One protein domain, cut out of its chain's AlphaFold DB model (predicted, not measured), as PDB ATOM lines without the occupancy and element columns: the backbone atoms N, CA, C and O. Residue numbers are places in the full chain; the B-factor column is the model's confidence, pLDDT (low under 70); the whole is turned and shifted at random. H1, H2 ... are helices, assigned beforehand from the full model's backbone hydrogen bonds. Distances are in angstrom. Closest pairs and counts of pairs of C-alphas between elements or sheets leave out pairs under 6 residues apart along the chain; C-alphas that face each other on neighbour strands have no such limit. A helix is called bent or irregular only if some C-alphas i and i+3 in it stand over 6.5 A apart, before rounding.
ATOM      1  N   ASP A  47     -52.663   9.291  21.433       95.88
ATOM      2  CA  ASP A  47     -53.406   9.753  20.244       95.88
ATOM      3  C   ASP A  47     -54.309  10.973  20.520       95.88
ATOM      4  O   ASP A  47     -54.212  11.960  19.781       95.88
ATOM      5  N   PRO A  48     -55.128  10.994  21.594       97.12
ATOM      6  CA  PRO A  48     -55.828  12.206  22.021       97.12
ATOM      7  C   PRO A  48     -54.886  13.375  22.338       97.12
ATOM      8  O   PRO A  48     -55.206  14.528  22.028       97.12
ATOM      9  N   ALA A  49     -53.709  13.098  22.910       98.06
ATOM     10  CA  ALA A  49     -52.708  14.122  23.191       98.06
ATOM     11  C   ALA A  49     -52.168  14.759  21.895       98.06
ATOM     12  O   ALA A  49     -52.137  15.986  21.780       98.06
ATOM     13  N   PHE A  50     -51.842  13.960  20.872       98.38
ATOM     14  CA  PHE A  50     -51.456  14.471  19.549       98.38
ATOM     15  C   PHE A  50     -52.592  15.236  18.856       98.38
ATOM     16  O   PHE A  50     -52.331  16.237  18.184       98.38
ATOM     17  N   ALA A  51     -53.846  14.803  19.008       97.81
ATOM     18  CA  ALA A  51     -54.996  15.534  18.474       97.81
ATOM     19  C   ALA A  51     -55.123  16.923  19.125       97.81
ATOM     20  O   ALA A  51     -55.233  17.923  18.413       97.81
ATOM     21  N   THR A  52     -54.999  16.986  20.454       97.94
ATOM     22  CA  THR A  52     -54.995  18.239  21.227       97.94
ATOM     23  C   THR A  52     -53.838  19.139  20.802       97.94
ATOM     24  O   THR A  52     -54.049  20.309  20.498       97.94
ATOM     25  N   ALA A  53     -52.627  18.587  20.673       98.19
ATOM     26  CA  ALA A  53     -51.451  19.321  20.208       98.19
ATOM     27  C   ALA A  53     -51.693  19.995  18.851       98.19
ATOM     28  O   ALA A  53     -51.401  21.178  18.679       98.19
ATOM     29  N   ARG A  54     -52.263  19.263  17.886       98.12
ATOM     30  CA  ARG A  54     -52.567  19.808  16.555       98.12
ATOM     31  C   ARG A  54     -53.655  20.873  16.609       98.12
ATOM     32  O   ARG A  54     -53.525  21.880  15.922       98.12
ATOM     33  N   GLN A  55     -54.696  20.672  17.415       97.00
ATOM     34  CA  GLN A  55     -55.759  21.660  17.588       97.00
ATOM     35  C   GLN A  55     -55.217  22.964  18.184       97.00
ATOM     36  O   GLN A  55     -55.472  24.032  17.632       97.00
ATOM     37  N   THR A  56     -54.421  22.875  19.250       97.25
ATOM     38  CA  THR A  56     -53.810  24.041  19.895       97.25
ATOM     39  C   THR A  56     -52.862  24.760  18.947       97.25
ATOM     40  O   THR A  56     -52.981  25.966  18.762       97.25
ATOM     41  N   LEU A  57     -51.961  24.036  18.281       97.56
ATOM     42  CA  LEU A  57     -50.963  24.642  17.398       97.56
ATOM     43  C   LEU A  57     -51.546  25.209  16.095       97.56
ATOM     44  O   LEU A  57     -50.925  26.081  15.491       97.56
ATOM     45  N   ALA A  58     -52.720  24.737  15.663       96.19
ATOM     46  CA  ALA A  58     -53.438  25.302  14.522       96.19
ATOM     47  C   ALA A  58     -53.965  26.720  14.805       96.19
ATOM     48  O   ALA A  58     -54.177  27.490  13.864       96.19
ATOM     49  N   ASN A  59     -54.144  27.090  16.079       95.12
ATOM     50  CA  ASN A  59     -54.347  28.481  16.449       95.12
ATOM     51  C   ASN A  59     -53.010  29.232  16.354       95.12
ATOM     52  O   ASN A  59     -52.068  28.946  17.096       95.12
ATOM     53  N   ARG A  60     -52.943  30.230  15.463       92.38
ATOM     54  CA  ARG A  60     -51.743  31.057  15.252       92.38
ATOM     55  C   ARG A  60     -51.269  31.749  16.526       92.38
ATOM     56  O   ARG A  60     -50.068  31.912  16.713       92.38
ATOM     57  N   GLU A  61     -52.191  32.115  17.411       94.50
ATOM     58  CA  GLU A  61     -51.858  32.765  18.680       94.50
ATOM     59  C   GLU A  61     -51.213  31.799  19.682       94.50
ATOM     60  O   GLU A  61     -50.582  32.240  20.633       94.50
ATOM     61  N   CYS A  62     -51.300  30.487  19.443       96.12
ATOM     62  CA  CYS A  62     -50.712  29.445  20.281       96.12
ATOM     63  C   CYS A  62     -49.496  28.763  19.642       96.12
ATOM     64  O   CYS A  62     -48.882  27.904  20.270       96.12
ATOM     65  N   SER A  63     -49.107  29.120  18.411       94.69
ATOM     66  CA  SER A  63     -48.002  28.456  17.701       94.69
ATOM     67  C   SER A  63     -46.657  28.546  18.439       94.69
ATOM     68  O   SER A  63     -45.830  27.645  18.308       94.69
ATOM     69  N   TYR A  64     -46.455  29.573  19.275       95.19
ATOM     70  CA  TYR A  64     -45.261  29.722  20.119       95.19
ATOM     71  C   TYR A  64     -45.090  28.585  21.145       95.19
ATOM     72  O   TYR A  64     -43.981  28.338  21.610       95.19
ATOM     73  N   GLN A  65     -46.165  27.859  21.473       96.88
ATOM     74  CA  GLN A  65     -46.157  26.736  22.416       96.88
ATOM     75  C   GLN A  65     -45.565  25.450  21.822       96.88
ATOM     76  O   GLN A  65     -45.564  24.425  22.502       96.88
ATOM     77  N   PHE A  66     -45.086  25.457  20.569       98.44
ATOM     78  CA  PHE A  66     -44.600  24.252  19.889       98.44
ATOM     79  C   PHE A  66     -43.605  23.448  20.730       98.44
ATOM     80  O   PHE A  66     -43.780  22.242  20.889       98.44
ATOM     81  N   GLU A  67     -42.594  24.107  21.298       98.12
ATOM     82  CA  GLU A  67     -41.575  23.429  22.101       98.12
ATOM     83  C   GLU A  67     -42.167  22.801  23.370       98.12
ATOM     84  O   GLU A  67     -41.912  21.628  23.650       98.12
ATOM     85  N   THR A  68     -42.991  23.555  24.104       98.19
ATOM     86  CA  THR A  68     -43.690  23.071  25.303       98.19
ATOM     87  C   THR A  68     -44.532  21.845  24.971       98.19
ATOM     88  O   THR A  68     -44.399  20.809  25.611       98.19
ATOM     89  N   ILE A  69     -45.344  21.931  23.916       98.50
ATOM     90  CA  ILE A  69     -46.227  20.852  23.468       98.50
ATOM     91  C   ILE A  69     -45.426  19.621  23.041       98.50
ATOM     92  O   ILE A  69     -45.800  18.503  23.390       98.50
ATOM     93  N   PHE A  70     -44.322  19.802  22.314       98.69
ATOM     94  CA  PHE A  70     -43.464  18.692  21.904       98.69
ATOM     95  C   PHE A  70     -42.882  17.957  23.118       98.69
ATOM     96  O   PHE A  70     -42.922  16.729  23.162       98.69
ATOM     97  N   LYS A  71     -42.410  18.699  24.129       98.38
ATOM     98  CA  LYS A  71     -41.911  18.135  25.393       98.38
ATOM     99  C   LYS A  71     -43.012  17.421  26.178       98.38
ATOM    100  O   LYS A  71     -42.795  16.296  26.604       98.38
ATOM    101  N   THR A  72     -44.207  18.003  26.273       98.38
ATOM    102  CA  THR A  72     -45.357  17.352  26.921       98.38
ATOM    103  C   THR A  72     -45.740  16.042  26.231       98.38
ATOM    104  O   THR A  72     -46.100  15.076  26.894       98.38
ATOM    105  N   LEU A  73     -45.651  15.972  24.901       98.62
ATOM    106  CA  LEU A  73     -45.904  14.726  24.177       98.62
ATOM    107  C   LEU A  73     -44.842  13.661  24.464       98.62
ATOM    108  O   LEU A  73     -45.205  12.489  24.543       98.62
ATOM    109  N   LEU A  74     -43.568  14.049  24.627       98.50
ATOM    110  CA  LEU A  74     -42.520  13.127  25.084       98.50
ATOM    111  C   LEU A  74     -42.883  12.571  26.466       98.50
ATOM    112  O   LEU A  74     -42.959  11.354  26.611       98.50
ATOM    113  N   ASP A  75     -43.238  13.438  27.417       97.88
ATOM    114  CA  ASP A  75     -43.604  13.033  28.784       97.88
ATOM    115  C   ASP A  75     -44.808  12.074  28.805       97.88
ATOM    116  O   ASP A  75     -44.804  11.069  29.508       97.88
ATOM    117  N   ILE A  76     -45.842  12.340  27.998       97.94
ATOM    118  CA  ILE A  76     -47.012  11.449  27.893       97.94
ATOM    119  C   ILE A  76     -46.617  10.100  27.279       97.94
ATOM    120  O   ILE A  76     -47.110   9.057  27.710       97.94
ATOM    121  N   SER A  77     -45.739  10.101  26.272       97.81
ATOM    122  CA  SER A  77     -45.324   8.870  25.593       97.81
ATOM    123  C   SER A  77     -44.465   7.941  26.454       97.81
ATOM    124  O   SER A  77     -44.462   6.741  26.191       97.81
ATOM    125  N   GLU A  78     -43.825   8.452  27.511       96.12
ATOM    126  CA  GLU A  78     -43.107   7.629  28.497       96.12
ATOM    127  C   GLU A  78     -44.028   6.634  29.226       96.12
ATOM    128  O   GLU A  78     -43.564   5.605  29.716       96.12
ATOM    129  N   GLY A  79     -45.342   6.889  29.256       95.00
ATOM    130  CA  GLY A  79     -46.331   5.969  29.823       95.00
ATOM    131  C   GLY A  79     -46.637   4.733  28.966       95.00
ATOM    132  O   GLY A  79     -47.146   3.749  29.502       95.00
ATOM    133  N   ASP A  80     -46.344   4.763  27.661       95.75
ATOM    134  CA  ASP A  80     -46.567   3.648  26.723       95.75
ATOM    135  C   ASP A  80     -45.540   3.690  25.564       95.75
ATOM    136  O   ASP A  80     -45.857   4.088  24.431       95.75
ATOM    137  N   PRO A  81     -44.268   3.344  25.846       97.44
ATOM    138  CA  PRO A  81     -43.184   3.479  24.885       97.44
ATOM    139  C   PRO A  81     -43.241   2.393  23.806       97.44
ATOM    140  O   PRO A  81     -43.129   1.195  24.078       97.44
ATOM    141  N   THR A  82     -43.347   2.810  22.545       97.81
ATOM    142  CA  THR A  82     -43.398   1.900  21.392       97.81
ATOM    143  C   THR A  82     -42.763   2.520  20.156       97.81
ATOM    144  O   THR A  82     -42.861   3.726  19.931       97.81
ATOM    145  N   GLU A  83     -42.154   1.698  19.300       96.56
ATOM    146  CA  GLU A  83     -41.435   2.166  18.109       96.56
ATOM    147  C   GLU A  83     -42.344   2.978  17.165       96.56
ATOM    148  O   GLU A  83     -41.909   3.955  16.547       96.56
ATOM    149  N   ALA A  84     -43.643   2.651  17.137       97.19
ATOM    150  CA  ALA A  84     -44.659   3.378  16.377       97.19
ATOM    151  C   ALA A  84     -44.768   4.866  16.771       97.19
ATOM    152  O   ALA A  84     -45.186   5.696  15.956       97.19
ATOM    153  N   ASN A  85     -44.355   5.246  17.985       98.25
ATOM    154  CA  ASN A  85     -44.389   6.636  18.435       98.25
ATOM    155  C   ASN A  85     -43.450   7.521  17.600       98.25
ATOM    156  O   ASN A  85     -43.813   8.664  17.315       98.25
ATOM    157  N   LYS A  86     -42.329   6.997  17.074       98.31
ATOM    158  CA  LYS A  86     -41.437   7.745  16.157       98.31
ATOM    159  C   LYS A  86     -42.190   8.267  14.937       98.31
ATOM    160  O   LYS A  86     -41.957   9.393  14.490       98.31
ATOM    161  N   GLU A  87     -43.108   7.465  14.401       98.31
ATOM    162  CA  GLU A  87     -43.937   7.865  13.266       98.31
ATOM    163  C   GLU A  87     -44.930   8.965  13.664       98.31
ATOM    164  O   GLU A  87     -45.112   9.921  12.909       98.31
ATOM    165  N   LYS A  88     -45.528   8.889  14.862       98.50
ATOM    166  CA  LYS A  88     -46.445   9.924  15.376       98.50
ATOM    167  C   LYS A  88     -45.739  11.276  15.527       98.50
ATOM    168  O   LYS A  88     -46.226  12.280  14.999       98.50
ATOM    169  N   PHE A  89     -44.555  11.296  16.143       98.75
ATOM    170  CA  PHE A  89     -43.735  12.509  16.257       98.75
ATOM    171  C   PHE A  89     -43.289  13.037  14.889       98.75
ATOM    172  O   PHE A  89     -43.405  14.234  14.622       98.75
ATOM    173  N   SER A  90     -42.854  12.156  13.982       98.62
ATOM    174  CA  SER A  90     -42.501  12.538  12.609       98.62
ATOM    175  C   SER A  90     -43.682  13.183  11.872       98.62
ATOM    176  O   SER A  90     -43.539  14.256  11.280       98.62
ATOM    177  N   LYS A  91     -44.883  12.596  11.971       98.69
ATOM    178  CA  LYS A  91     -46.117  13.149  11.388       98.69
ATOM    179  C   LYS A  91     -46.457  14.522  11.962       98.69
ATOM    180  O   LYS A  91     -46.819  15.411  11.189       98.69
ATOM    181  N   LEU A  92     -46.310  14.719  13.275       98.75
ATOM    182  CA  LEU A  92     -46.504  16.027  13.902       98.75
ATOM    183  C   LEU A  92     -45.524  17.063  13.339       98.75
ATOM    184  O   LEU A  92     -45.959  18.145  12.956       98.75
ATOM    185  N   LEU A  93     -44.234  16.732  13.236       98.88
ATOM    186  CA  LEU A  93     -43.203  17.639  12.715       98.88
ATOM    187  C   LEU A  93     -43.438  18.004  11.245       98.88
ATOM    188  O   LEU A  93     -43.335  19.172  10.862       98.88
ATOM    189  N   VAL A  94     -43.798  17.022  10.414       98.81
ATOM    190  CA  VAL A  94     -44.134  17.244   9.000       98.81
ATOM    191  C   VAL A  94     -45.356  18.148   8.863       98.81
ATOM    192  O   VAL A  94     -45.342  19.057   8.027       98.81
ATOM    193  N   TRP A  95     -46.385  17.925   9.680       98.69
ATOM    194  CA  TRP A  95     -47.581  18.763   9.706       98.69
ATOM    195  C   TRP A  95     -47.281  20.176  10.220       98.69
ATOM    196  O   TRP A  95     -47.642  21.142   9.558       98.69
ATOM    197  N   ALA A  96     -46.567  20.328  11.336       98.69
ATOM    198  CA  ALA A  96     -46.250  21.637  11.908       98.69
ATOM    199  C   ALA A  96     -45.441  22.497  10.926       98.69
ATOM    200  O   ALA A  96     -45.727  23.679  10.736       98.69
ATOM    201  N   LYS A  97     -44.498  21.869  10.214       98.62
ATOM    202  CA  LYS A  97     -43.780  22.489   9.098       98.62
ATOM    203  C   LYS A  97     -44.722  22.924   7.971       98.62
ATOM    204  O   LYS A  97     -44.564  24.020   7.447       98.62
ATOM    205  N   SER A  98     -45.685  22.088   7.568       98.38
ATOM    206  CA  SER A  98     -46.609  22.439   6.475       98.38
ATOM    207  C   SER A  98     -47.576  23.567   6.839       98.38
ATOM    208  O   SER A  98     -48.028  24.278   5.948       98.38
ATOM    209  N   GLN A  99     -47.861  23.755   8.129       98.00
ATOM    210  CA  GLN A  99     -48.646  24.883   8.641       98.00
ATOM    211  C   GLN A  99     -47.818  26.160   8.864       98.00
ATOM    212  O   GLN A  99     -48.382  27.192   9.212       98.00
ATOM    213  N   GLY A 100     -46.492  26.107   8.690       97.88
ATOM    214  CA  GLY A 100     -45.603  27.239   8.965       97.88
ATOM    215  C   GLY A 100     -45.390  27.534  10.456       97.88
ATOM    216  O   GLY A 100     -44.929  28.621  10.782       97.88
ATOM    217  N   ILE A 101     -45.705  26.588  11.351       98.31
ATOM    218  CA  ILE A 101     -45.482  26.717  12.805       98.31
ATOM    219  C   ILE A 101     -43.987  26.614  13.129       98.31
ATOM    220  O   ILE A 101     -43.474  27.330  13.983       98.31
ATOM    221  N   ILE A 102     -43.289  25.723  12.423       98.50
ATOM    222  CA  ILE A 102     -41.836  25.560  12.493       98.50
ATOM    223  C   ILE A 102     -41.241  25.561  11.087       98.50
ATOM    224  O   ILE A 102     -41.898  25.204  10.106       98.50
ATOM    225  N   SER A 103     -39.968  25.921  10.980       98.56
ATOM    226  CA  SER A 103     -39.221  25.836   9.729       98.56
ATOM    227  C   SER A 103     -38.873  24.388   9.355       98.56
ATOM    228  O   SER A 103     -38.934  23.454  10.159       98.56
ATOM    229  N   LYS A 104     -38.433  24.192   8.104       98.31
ATOM    230  CA  LYS A 104     -37.876  22.909   7.642       98.31
ATOM    231  C   LYS A 104     -36.650  22.483   8.460       98.31
ATOM    232  O   LYS A 104     -36.473  21.286   8.678       98.31
ATOM    233  N   ILE A 105     -35.821  23.446   8.869       97.56
ATOM    234  CA  ILE A 105     -34.604  23.207   9.654       97.56
ATOM    235  C   ILE A 105     -34.995  22.717  11.048       97.56
ATOM    236  O   ILE A 105     -34.637  21.599  11.403       97.56
ATOM    237  N   GLN A 106     -35.866  23.452  11.744       98.12
ATOM    238  CA  GLN A 106     -36.375  23.058  13.061       98.12
ATOM    239  C   GLN A 106     -37.023  21.669  13.036       98.12
ATOM    240  O   GLN A 106     -36.728  20.837  13.885       98.12
ATOM    241  N   ALA A 107     -37.856  21.362  12.034       98.56
ATOM    242  CA  ALA A 107     -38.472  20.036  11.924       98.56
ATOM    243  C   ALA A 107     -37.431  18.903  11.837       98.56
ATOM    244  O   ALA A 107     -37.601  17.850  12.455       98.56
ATOM    245  N   LYS A 108     -36.343  19.119  11.084       98.25
ATOM    246  CA  LYS A 108     -35.223  18.172  10.993       98.25
ATOM    247  C   LYS A 108     -34.467  18.088  12.320       98.25
ATOM    248  O   LYS A 108     -34.117  16.983  12.726       98.25
ATOM    249  N   GLU A 109     -34.218  19.216  12.975       97.69
ATOM    250  CA  GLU A 109     -33.500  19.284  14.250       97.69
ATOM    251  C   GLU A 109     -34.257  18.576  15.368       97.69
ATOM    252  O   GLU A 109     -33.665  17.717  16.009       97.69
ATOM    253  N   TYR A 110     -35.559  18.822  15.543       98.56
ATOM    254  CA  TYR A 110     -36.372  18.106  16.533       98.56
ATOM    255  C   TYR A 110     -36.331  16.593  16.308       98.56
ATOM    256  O   TYR A 110     -36.104  15.833  17.247       98.56
ATOM    257  N   TYR A 111     -36.496  16.133  15.062       98.62
ATOM    258  CA  TYR A 111     -36.413  14.699  14.786       98.62
ATOM    259  C   TYR A 111     -35.008  14.144  15.051       98.62
ATOM    260  O   TYR A 111     -34.864  13.068  15.619       98.62
ATOM    261  N   THR A 112     -33.964  14.870  14.647       98.38
ATOM    262  CA  THR A 112     -32.576  14.414  14.797       98.38
ATOM    263  C   THR A 112     -32.161  14.368  16.267       98.38
ATOM    264  O   THR A 112     -31.610  13.365  16.714       98.38
ATOM    265  N   ARG A 113     -32.495  15.416  17.023       98.38
ATOM    266  CA  ARG A 113     -32.215  15.561  18.451       98.38
ATOM    267  C   ARG A 113     -32.825  14.422  19.260       98.38
ATOM    268  O   ARG A 113     -32.096  13.809  20.023       98.38
ATOM    269  N   TYR A 114     -34.101  14.093  19.040       98.75
ATOM    270  CA  TYR A 114     -34.824  13.120  19.873       98.75
ATOM    271  C   TYR A 114     -34.882  11.695  19.304       98.75
ATOM    272  O   TYR A 114     -34.941  10.745  20.073       98.75
ATOM    273  N   PHE A 115     -34.883  11.511  17.979       98.69
ATOM    274  CA  PHE A 115     -35.210  10.223  17.338       98.69
ATOM    275  C   PHE A 115     -34.163   9.726  16.328       98.69
ATOM    276  O   PHE A 115     -34.414   8.763  15.596       98.69
ATOM    277  N   SER A 116     -32.985  10.353  16.273       97.94
ATOM    278  CA  SER A 116     -31.845   9.900  15.470       97.94
ATOM    279  C   SER A 116     -30.616   9.663  16.339       97.94
ATOM    280  O   SER A 116     -30.426  10.319  17.359       97.94
ATOM    281  N   HIS A 117     -29.732   8.778  15.874       97.62
ATOM    282  CA  HIS A 117     -28.417   8.588  16.485       97.62
ATOM    283  C   HIS A 117     -27.450   9.759  16.222       97.62
ATOM    284  O   HIS A 117     -26.454   9.902  16.920       97.62
ATOM    285  N   ARG A 118     -27.719  10.591  15.205       96.25
ATOM    286  CA  ARG A 118     -26.852  11.720  14.829       96.25
ATOM    287  C   ARG A 118     -27.020  12.887  15.791       96.25
ATOM    288  O   ARG A 118     -28.136  13.133  16.238       96.25
ATOM    289  N   PHE A 119     -25.945  13.632  16.020       95.19
ATOM    290  CA  PHE A 119     -25.940  14.812  16.881       95.19
ATOM    291  C   PHE A 119     -26.080  16.096  16.062       95.19
ATOM    292  O   PHE A 119     -25.398  16.255  15.050       95.19
ATOM    293  N   ILE A 120     -26.969  16.996  16.484       94.31
ATOM    294  CA  ILE A 120     -27.091  18.345  15.905       94.31
ATOM    295  C   ILE A 120     -26.098  19.327  16.530       94.31
ATOM    296  O   ILE A 120     -25.748  20.317  15.904       94.31
ATOM    297  N   SER A 121     -25.657  19.044  17.753       90.44
ATOM    298  CA  SER A 121     -24.668  19.810  18.520       90.44
ATOM    299  C   SER A 121     -23.227  19.589  18.047       90.44
ATOM    300  O   SER A 121     -22.290  20.140  18.623       90.44
ATOM    301  N   LEU A 122     -23.021  18.780  17.005       87.06
ATOM    302  CA  LEU A 122     -21.710  18.643  16.392       87.06
ATOM    303  C   LEU A 122     -21.378  19.873  15.548       87.06
ATOM    304  O   LEU A 122     -22.224  20.286  14.752       87.06
ATOM    305  N   PRO A 123     -20.148  20.409  15.662       78.38
ATOM    306  CA  PRO A 123     -19.658  21.398  14.719       78.38
ATOM    307  C   PRO A 123     -19.762  20.863  13.292       78.38
ATOM    308  O   PRO A 123     -19.382  19.721  13.020       78.38
ATOM    309  N   ASP A 124     -20.301  21.672  12.388       77.25
ATOM    310  CA  ASP A 124     -20.418  21.339  10.968       77.25
ATOM    311  C   ASP A 124     -19.266  21.906  10.129       77.25
ATOM    312  O   ASP A 124     -19.146  21.576   8.945       77.25
ATOM    313  N   ASP A 125     -18.400  22.714  10.738       73.88
ATOM    314  CA  ASP A 125     -17.203  23.229  10.099       73.88
ATOM    315  C   ASP A 125     -15.994  22.296  10.301       73.88
ATOM    316  O   ASP A 125     -15.889  21.509  11.244       73.88
ATOM    317  N   TYR A 126     -15.059  22.363   9.355       66.25
ATOM    318  CA  TYR A 126     -13.847  21.543   9.353       66.25
ATOM    319  C   TYR A 126     -12.740  22.107  10.267       66.25
ATOM    320  O   TYR A 126     -11.590  21.677  10.166       66.25
ATOM    321  N   GLN A 127     -13.033  23.090  11.125       79.38
ATOM    322  CA  GLN A 127     -12.042  23.776  11.957       79.38
ATOM    323  C   GLN A 127     -11.933  23.128  13.340       79.38
ATOM    324  O   GLN A 127     -12.193  23.733  14.373       79.38
ATOM    325  N   THR A 128     -11.492  21.874  13.391       81.50
ATOM    326  CA  THR A 128     -11.422  21.114  14.648       81.50
ATOM    327  C   THR A 128     -10.587  21.810  15.737       81.50
ATOM    328  O   THR A 128     -11.034  21.887  16.882       81.50
ATOM    329  N   CYS A 129      -9.433  22.404  15.392       89.06
ATOM    330  CA  CYS A 129      -8.570  23.073  16.375       89.06
ATOM    331  C   CYS A 129      -9.218  24.307  17.037       89.06
ATOM    332  O   CYS A 129      -8.909  24.606  18.192       89.06
ATOM    333  N   SER A 130     -10.134  25.023  16.365       88.06
ATOM    334  CA  SER A 130     -10.775  26.210  16.963       88.06
ATOM    335  C   SER A 130     -11.748  25.865  18.089       88.06
ATOM    336  O   SER A 130     -12.076  26.730  18.901       88.06
ATOM    337  N   TYR A 131     -12.179  24.607  18.184       87.62
ATOM    338  CA  TYR A 131     -13.065  24.148  19.252       87.62
ATOM    339  C   TYR A 131     -12.326  23.714  20.516       87.62
ATOM    340  O   TYR A 131     -12.962  23.561  21.557       87.62
ATOM    341  N   CYS A 132     -11.000  23.562  20.478       91.06
ATOM    342  CA  CYS A 132     -10.243  23.005  21.597       91.06
ATOM    343  C   CYS A 132     -10.325  23.850  22.871       91.06
ATOM    344  O   CYS A 132     -10.461  23.301  23.963       91.06
ATOM    345  N   SER A 133     -10.360  25.182  22.750       90.62
ATOM    346  CA  SER A 133     -10.546  26.073  23.905       90.62
ATOM    347  C   SER A 133     -11.922  25.927  24.565       90.62
ATOM    348  O   SER A 133     -12.074  26.239  25.743       90.62
ATOM    349  N   ASN A 134     -12.919  25.437  23.819       90.88
ATOM    350  CA  ASN A 134     -14.311  25.305  24.250       90.88
ATOM    351  C   ASN A 134     -14.774  23.841  24.350       90.88
ATOM    352  O   ASN A 134     -15.962  23.593  24.573       90.88
ATOM    353  N   LEU A 135     -13.858  22.868  24.247       90.75
ATOM    354  CA  LEU A 135     -14.182  21.439  24.168       90.75
ATOM    355  C   LEU A 135     -15.041  20.965  25.350       90.75
ATOM    356  O   LEU A 135     -15.962  20.174  25.180       90.75
ATOM    357  N   LYS A 136     -14.796  21.499  26.553       92.94
ATOM    358  CA  LYS A 136     -15.600  21.186  27.744       92.94
ATOM    359  C   LYS A 136     -17.069  21.596  27.595       92.94
ATOM    360  O   LYS A 136     -17.943  20.844  28.015       92.94
ATOM    361  N   SER A 137     -17.334  22.779  27.037       93.00
ATOM    362  CA  SER A 137     -18.706  23.243  26.799       93.00
ATOM    363  C   SER A 137     -19.385  22.360  25.761       93.00
ATOM    364  O   SER A 137     -20.489  21.881  25.989       93.00
ATOM    365  N   LEU A 138     -18.668  22.070  24.675       92.00
ATOM    366  CA  LEU A 138     -19.163  21.257  23.574       92.00
ATOM    367  C   LEU A 138     -19.518  19.824  24.016       92.00
ATOM    368  O   LEU A 138     -20.576  19.311  23.667       92.00
ATOM    369  N   ARG A 139     -18.690  19.211  24.874       94.25
ATOM    370  CA  ARG A 139     -19.002  17.931  25.536       94.25
ATOM    371  C   ARG A 139     -20.292  18.003  26.355       94.25
ATOM    372  O   ARG A 139     -21.072  17.054  26.342       94.25
ATOM    373  N   GLY A 140     -20.518  19.115  27.054       95.81
ATOM    374  CA  GLY A 140     -21.758  19.361  27.792       95.81
ATOM    375  C   GLY A 140     -22.982  19.395  26.874       95.81
ATOM    376  O   GLY A 140     -23.989  18.759  27.183       95.81
ATOM    377  N   ASP A 141     -22.873  20.056  25.721       95.25
ATOM    378  CA  ASP A 141     -23.948  20.114  24.723       95.25
ATOM    379  C   ASP A 141     -24.261  18.728  24.145       95.25
ATOM    380  O   ASP A 141     -25.430  18.354  24.020       95.25
ATOM    381  N   TRP A 142     -23.234  17.922  23.864       95.69
ATOM    382  CA  TRP A 142     -23.428  16.550  23.399       95.69
ATOM    383  C   TRP A 142     -24.077  15.656  24.456       95.69
ATOM    384  O   TRP A 142     -24.960  14.864  24.133       95.69
ATOM    385  N   GLN A 143     -23.674  15.778  25.722       97.44
ATOM    386  CA  GLN A 143     -24.285  15.023  26.820       97.44
ATOM    387  C   GLN A 143     -25.752  15.413  27.018       97.44
ATOM    388  O   GLN A 143     -26.602  14.537  27.184       97.44
ATOM    389  N   ALA A 144     -26.063  16.708  26.944       97.94
ATOM    390  CA  ALA A 144     -27.438  17.190  26.986       97.94
ATOM    391  C   ALA A 144     -28.259  16.647  25.804       97.94
ATOM    392  O   ALA A 144     -29.387  16.191  25.996       97.94
ATOM    393  N   GLU A 145     -27.691  16.618  24.594       98.31
ATOM    394  CA  GLU A 145     -28.365  16.019  23.443       98.31
ATOM    395  C   GLU A 145     -28.521  14.494  23.582       98.31
ATOM    396  O   GLU A 145     -29.546  13.957  23.167       98.31
ATOM    397  N   LEU A 146     -27.570  13.774  24.189       98.56
ATOM    398  CA  LEU A 146     -27.736  12.343  24.462       98.56
ATOM    399  C   LEU A 146     -28.885  12.091  25.453       98.56
ATOM    400  O   LEU A 146     -29.642  11.142  25.258       98.56
ATOM    401  N   ALA A 147     -29.075  12.959  26.450       98.50
ATOM    402  CA  ALA A 147     -30.232  12.889  27.346       98.50
ATOM    403  C   ALA A 147     -31.556  13.168  26.605       98.50
ATOM    404  O   ALA A 147     -32.552  12.477  26.824       98.50
ATOM    405  N   ASP A 148     -31.572  14.122  25.667       98.69
ATOM    406  CA  ASP A 148     -32.718  14.317  24.766       98.69
ATOM    407  C   ASP A 148     -32.985  13.046  23.928       98.69
ATOM    408  O   ASP A 148     -34.135  12.613  23.796       98.69
ATOM    409  N   LYS A 149     -31.936  12.393  23.407       98.75
ATOM    410  CA  LYS A 149     -32.051  11.110  22.689       98.75
ATOM    411  C   LYS A 149     -32.578   9.999  23.579       98.75
ATOM    412  O   LYS A 149     -33.357   9.189  23.092       98.75
ATOM    413  N   GLU A 150     -32.194   9.939  24.848       98.69
ATOM    414  CA  GLU A 150     -32.730   8.953  25.788       98.69
ATOM    415  C   GLU A 150     -34.242   9.129  25.947       98.69
ATOM    416  O   GLU A 150     -34.993   8.168  25.775       98.69
ATOM    417  N   ARG A 151     -34.710  10.366  26.153       98.50
ATOM    418  CA  ARG A 151     -36.147  10.672  26.250       98.50
ATOM    419  C   ARG A 151     -36.915  10.290  24.987       98.50
ATOM    420  O   ARG A 151     -37.988   9.709  25.079       98.50
ATOM    421  N   GLY A 152     -36.384  10.585  23.801       98.69
ATOM    422  CA  GLY A 152     -37.065  10.261  22.544       98.69
ATOM    423  C   GLY A 152     -36.945   8.789  22.137       98.69
ATOM    424  O   GLY A 152     -37.945   8.116  21.891       98.69
ATOM    425  N   LEU A 153     -35.730   8.252  22.059       98.75
ATOM    426  CA  LEU A 153     -35.493   6.884  21.602       98.75
ATOM    427  C   LEU A 153     -35.924   5.859  22.645       98.75
ATOM    428  O   LEU A 153     -36.655   4.940  22.298       98.75
ATOM    429  N   VAL A 154     -35.520   6.004  23.905       98.56
ATOM    430  CA  VAL A 154     -35.864   5.028  24.951       98.56
ATOM    431  C   VAL A 154     -37.223   5.363  25.553       98.56
ATOM    432  O   VAL A 154     -38.124   4.526  25.495       98.56
ATOM    433  N   GLY A 155     -37.371   6.585  26.068       98.31
ATOM    434  CA  GLY A 155     -38.556   7.036  26.797       98.31
ATOM    435  C   GLY A 155     -39.821   7.036  25.949       98.31
ATOM    436  O   GLY A 155     -40.824   6.491  26.372       98.31
ATOM    437  N   ALA A 156     -39.784   7.569  24.729       98.44
ATOM    438  CA  ALA A 156     -40.970   7.641  23.879       98.44
ATOM    439  C   ALA A 156     -41.121   6.432  22.944       98.44
ATOM    440  O   ALA A 156     -42.243   6.034  22.630       98.44
ATOM    441  N   ALA A 157     -40.012   5.867  22.453       98.44
ATOM    442  CA  ALA A 157     -40.033   4.909  21.346       98.44
ATOM    443  C   ALA A 157     -39.570   3.481  21.681       98.44
ATOM    444  O   ALA A 157     -39.685   2.607  20.824       98.44
ATOM    445  N   ASN A 158     -39.041   3.219  22.882       98.44
ATOM    446  CA  ASN A 158     -38.414   1.938  23.251       98.44
ATOM    447  C   ASN A 158     -37.328   1.438  22.256       98.44
ATOM    448  O   ASN A 158     -37.012   0.250  22.183       98.44
ATOM    449  N   ASP A 159     -36.723   2.344  21.491       98.56
ATOM    450  CA  ASP A 159     -35.684   2.100  20.489       98.56
ATOM    451  C   ASP A 159     -34.291   2.121  21.137       98.56
ATOM    452  O   ASP A 159     -33.459   3.015  20.940       98.56
ATOM    453  N   LYS A 160     -34.035   1.097  21.953       98.31
ATOM    454  CA  LYS A 160     -32.762   0.936  22.674       98.31
ATOM    455  C   LYS A 160     -31.574   0.730  21.736       98.31
ATOM    456  O   LYS A 160     -30.452   1.076  22.093       98.31
ATOM    457  N   VAL A 161     -31.810   0.179  20.544       98.56
ATOM    458  CA  VAL A 161     -30.760  -0.093  19.551       98.56
ATOM    459  C   VAL A 161     -30.217   1.213  18.979       98.56
ATOM    460  O   VAL A 161     -29.004   1.424  18.966       98.56
ATOM    461  N   THR A 162     -31.097   2.120  18.547       98.56
ATOM    462  CA  THR A 162     -30.665   3.426  18.034       98.56
ATOM    463  C   THR A 162     -30.056   4.277  19.145       98.56
ATOM    464  O   THR A 162     -29.092   4.997  18.888       98.56
ATOM    465  N   TYR A 163     -30.556   4.166  20.382       98.75
ATOM    466  CA  TYR A 163     -29.958   4.856  21.527       98.75
ATOM    467  C   TYR A 163     -28.540   4.360  21.831       98.75
ATOM    468  O   TYR A 163     -27.622   5.171  21.942       98.75
ATOM    469  N   ALA A 164     -28.327   3.040  21.878       98.69
ATOM    470  CA  ALA A 164     -26.997   2.462  22.069       98.69
ATOM    471  C   ALA A 164     -26.019   2.946  20.988       98.69
ATOM    472  O   ALA A 164     -24.906   3.362  21.295       98.69
ATOM    473  N   LYS A 165     -26.474   3.008  19.728       98.56
ATOM    474  CA  LYS A 165     -25.685   3.589  18.638       98.56
ATOM    475  C   LYS A 165     -25.329   5.059  18.887       98.56
ATOM    476  O   LYS A 165     -24.197   5.444  18.622       98.56
ATOM    477  N   ALA A 166     -26.262   5.872  19.381       98.44
ATOM    478  CA  ALA A 166     -25.998   7.275  19.705       98.44
ATOM    479  C   ALA A 166     -24.956   7.426  20.826       98.44
ATOM    480  O   ALA A 166     -24.064   8.265  20.729       98.44
ATOM    481  N   SER A 167     -25.045   6.588  21.862       98.50
ATOM    482  CA  SER A 167     -24.075   6.544  22.964       98.50
ATOM    483  C   SER A 167     -22.675   6.144  22.480       98.50
ATOM    484  O   SER A 167     -21.676   6.769  22.849       98.50
ATOM    485  N   ASP A 168     -22.591   5.132  21.612       98.25
ATOM    486  CA  ASP A 168     -21.332   4.708  20.993       98.25
ATOM    487  C   ASP A 168     -20.747   5.800  20.093       98.25
ATOM    488  O   ASP A 168     -19.536   6.031  20.096       98.25
ATOM    489  N   ASP A 169     -21.593   6.464  19.303       96.56
ATOM    490  CA  ASP A 169     -21.179   7.560  18.431       96.56
ATOM    491  C   ASP A 169     -20.632   8.729  19.269       96.56
ATOM    492  O   ASP A 169     -19.560   9.233  18.941       96.56
ATOM    493  N   LEU A 170     -21.272   9.092  20.391       96.38
ATOM    494  CA  LEU A 170     -20.754  10.114  21.312       96.38
ATOM    495  C   LEU A 170     -19.378   9.743  21.874       96.38
ATOM    496  O   LEU A 170     -18.471  10.569  21.867       96.38
ATOM    497  N   THR A 171     -19.204   8.497  22.314       96.50
ATOM    498  CA  THR A 171     -17.919   8.022  22.855       96.50
ATOM    499  C   THR A 171     -16.799   8.154  21.819       96.50
ATOM    500  O   THR A 171     -15.690   8.583  22.136       96.50
ATOM    501  N   LYS A 172     -17.086   7.825  20.553       94.88
ATOM    502  CA  LYS A 172     -16.121   7.977  19.453       94.88
ATOM    503  C   LYS A 172     -15.828   9.442  19.151       94.88
ATOM    504  O   LYS A 172     -14.675   9.781  18.914       94.88
ATOM    505  N   LEU A 173     -16.859  10.285  19.130       91.75
ATOM    506  CA  LEU A 173     -16.718  11.720  18.880       91.75
ATOM    507  C   LEU A 173     -15.845  12.375  19.946       91.75
ATOM    508  O   LEU A 173     -14.948  13.138  19.600       91.75
ATOM    509  N   ASP A 174     -16.053  12.016  21.211       92.50
ATOM    510  CA  ASP A 174     -15.259  12.519  22.324       92.50
ATOM    511  C   ASP A 174     -13.773  12.162  22.178       92.50
ATOM    512  O   ASP A 174     -12.916  13.043  22.222       92.50
ATOM    513  N   LEU A 175     -13.482  10.890  21.885       93.88
ATOM    514  CA  LEU A 175     -12.118  10.409  21.661       93.88
ATOM    515  C   LEU A 175     -11.440  11.099  20.469       93.88
ATOM    516  O   LEU A 175     -10.276  11.489  20.553       93.88
ATOM    517  N   ILE A 176     -12.151  11.234  19.345       91.69
ATOM    518  CA  ILE A 176     -11.610  11.868  18.136       91.69
ATOM    519  C   ILE A 176     -11.293  13.339  18.404       91.69
ATOM    520  O   ILE A 176     -10.239  13.820  17.996       91.69
ATOM    521  N   MET A 177     -12.193  14.048  19.083       91.75
ATOM    522  CA  MET A 177     -12.032  15.475  19.358       91.75
ATOM    523  C   MET A 177     -10.928  15.739  20.381       91.75
ATOM    524  O   MET A 177     -10.178  16.697  20.221       91.75
ATOM    525  N   GLU A 178     -10.776  14.871  21.380       91.75
ATOM    526  CA  GLU A 178      -9.651  14.916  22.317       91.75
ATOM    527  C   GLU A 178      -8.313  14.711  21.602       91.75
ATOM    528  O   GLU A 178      -7.445  15.580  21.665       91.75
ATOM    529  N   ALA A 179      -8.188  13.632  20.823       92.75
ATOM    530  CA  ALA A 179      -6.970  13.343  20.071       92.75
ATOM    531  C   ALA A 179      -6.624  14.451  19.060       92.75
ATOM    532  O   ALA A 179      -5.453  14.785  18.877       92.75
ATOM    533  N   ALA A 180      -7.631  15.038  18.408       91.75
ATOM    534  CA  ALA A 180      -7.425  16.164  17.505       91.75
ATOM    535  C   ALA A 180      -6.893  17.393  18.254       91.75
ATOM    536  O   ALA A 180      -5.960  18.036  17.780       91.75
ATOM    537  N   CYS A 181      -7.435  17.700  19.432       92.62
ATOM    538  CA  CYS A 181      -6.966  18.824  20.233       92.62
ATOM    539  C   CYS A 181      -5.562  18.630  20.803       92.62
ATOM    540  O   CYS A 181      -4.809  19.603  20.859       92.62
ATOM    541  N   ASP A 182      -5.193  17.403  21.169       92.81
ATOM    542  CA  ASP A 182      -3.823  17.073  21.567       92.81
ATOM    543  C   ASP A 182      -2.842  17.304  20.409       92.81
ATOM    544  O   ASP A 182      -1.778  17.891  20.603       92.81
ATOM    545  N   ALA A 183      -3.223  16.917  19.187       92.94
ATOM    546  CA  ALA A 183      -2.413  17.161  17.997       92.94
ATOM    547  C   ALA A 183      -2.232  18.663  17.712       92.94
ATOM    548  O   ALA A 183      -1.113  19.090  17.446       92.94
ATOM    549  N   CYS A 184      -3.290  19.474  17.839       92.31
ATOM    550  CA  CYS A 184      -3.206  20.927  17.632       92.31
ATOM    551  C   CYS A 184      -2.300  21.639  18.658       92.31
ATOM    552  O   CYS A 184      -1.829  22.736  18.386       92.31
ATOM    553  N   GLN A 185      -2.098  21.066  19.851       87.31
ATOM    554  CA  GLN A 185      -1.216  21.633  20.885       87.31
ATOM    555  C   GLN A 185       0.252  21.219  20.722       87.31
ATOM    556  O   GLN A 185       1.123  21.802  21.367       87.31
ATOM    557  N   ALA A 186       0.520  20.191  19.916       79.94
ATOM    558  CA  ALA A 186       1.867  19.701  19.645       79.94
ATOM    559  C   ALA A 186       2.581  20.473  18.514       79.94
ATOM    560  O   ALA A 186       3.772  20.238  18.293       79.94
ATOM    561  N   GLU A 187       1.864  21.360  17.816       59.72
ATOM    562  CA  GLU A 187       2.364  22.290  16.786       59.72
ATOM    563  C   GLU A 187       2.714  23.667  17.373       59.72
ATOM    564  O   GLU A 187       3.742  24.238  16.938       59.72
TER     565      GLU A 187
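What this domain is: This is residues 47 to 187 of the 187 residues of an uncharacterized protein of Desulfotalea psychrophila (strain LSv54 / DSM 12343) (UniProt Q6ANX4). A long helical hairpin, H5 and H6, reaches away from a group of four shorter helices, H1 to H4, which run side by side, each against the one before. H5 packs on H2 and H4 with its last part, and residues 116 to 127 lead from the group to the hairpin's far end. The printed part has 141 residues with six named helices, H1 to H6 in order, and no named strand: all helix. It is only just loose, close to compact, with a radius of gyration of the C-alphas of 17.4 A, and elongated, spanning 58 by 31 by 18 A.

How they stand to each other: The hub is H5, residues 128 to 156, with a kink of 89 degrees near residue 135. It forms a hairpin with H6, residues 160 to 185, at a shallow tilt of 5 degrees; their closest C-alphas, Cys 132 and Cys 181, are 5.5 A apart. Residues 145 to 153 of H5 touch residues 113 to 115 of H4, residues 104 to 115, only just about perpendicular at 71 degrees; the closest C-alphas, Tyr 114 and Lys 149, are 4.4 A apart. Residues 151 to 156 of H5 touch residues 74 to 77 of H2, residues 60 to 77; the closest C-alphas, Ser 77 and Ala 156, are 4.8 A apart. H3, residues 84 to 98, forms a hairpin with H4, the closest C-alphas, Leu 93 and Ala 107, being 5.4 A apart. H1, residues 47 to 58, H2 and H3 make an up and down bundle, helices side by side, each running against the one before. H1 and H6 are apart. Every O i to N i+4 pair is within hydrogen-bond range in H1, H3, H4 and H6, against 9 of 14 in H2 and 20 of 25 in H5.

Where its parts are: H1 begins at C-alpha 47, (-53.406, 9.753, 20.244), and H6, 37.8 A long, ends at C-alpha 185, (-1.216, 21.633, 20.885). H5 measures 33.8 A and is irregular, with C-alphas 133 and 136 8.0 A apart; H2, 25.3 A, is irregular too, with C-alphas 64 and 67 7.6 A apart.

The domain as a whole: The C-alphas farthest apart, of Pro 48 and Glu 187, are 59.3 A apart. The printed part has no cut, and the link from H4 to H5 is long, with 12 residues. Mean pLDDT of the printed part is 95.2; residues 126 and 187 are under 70.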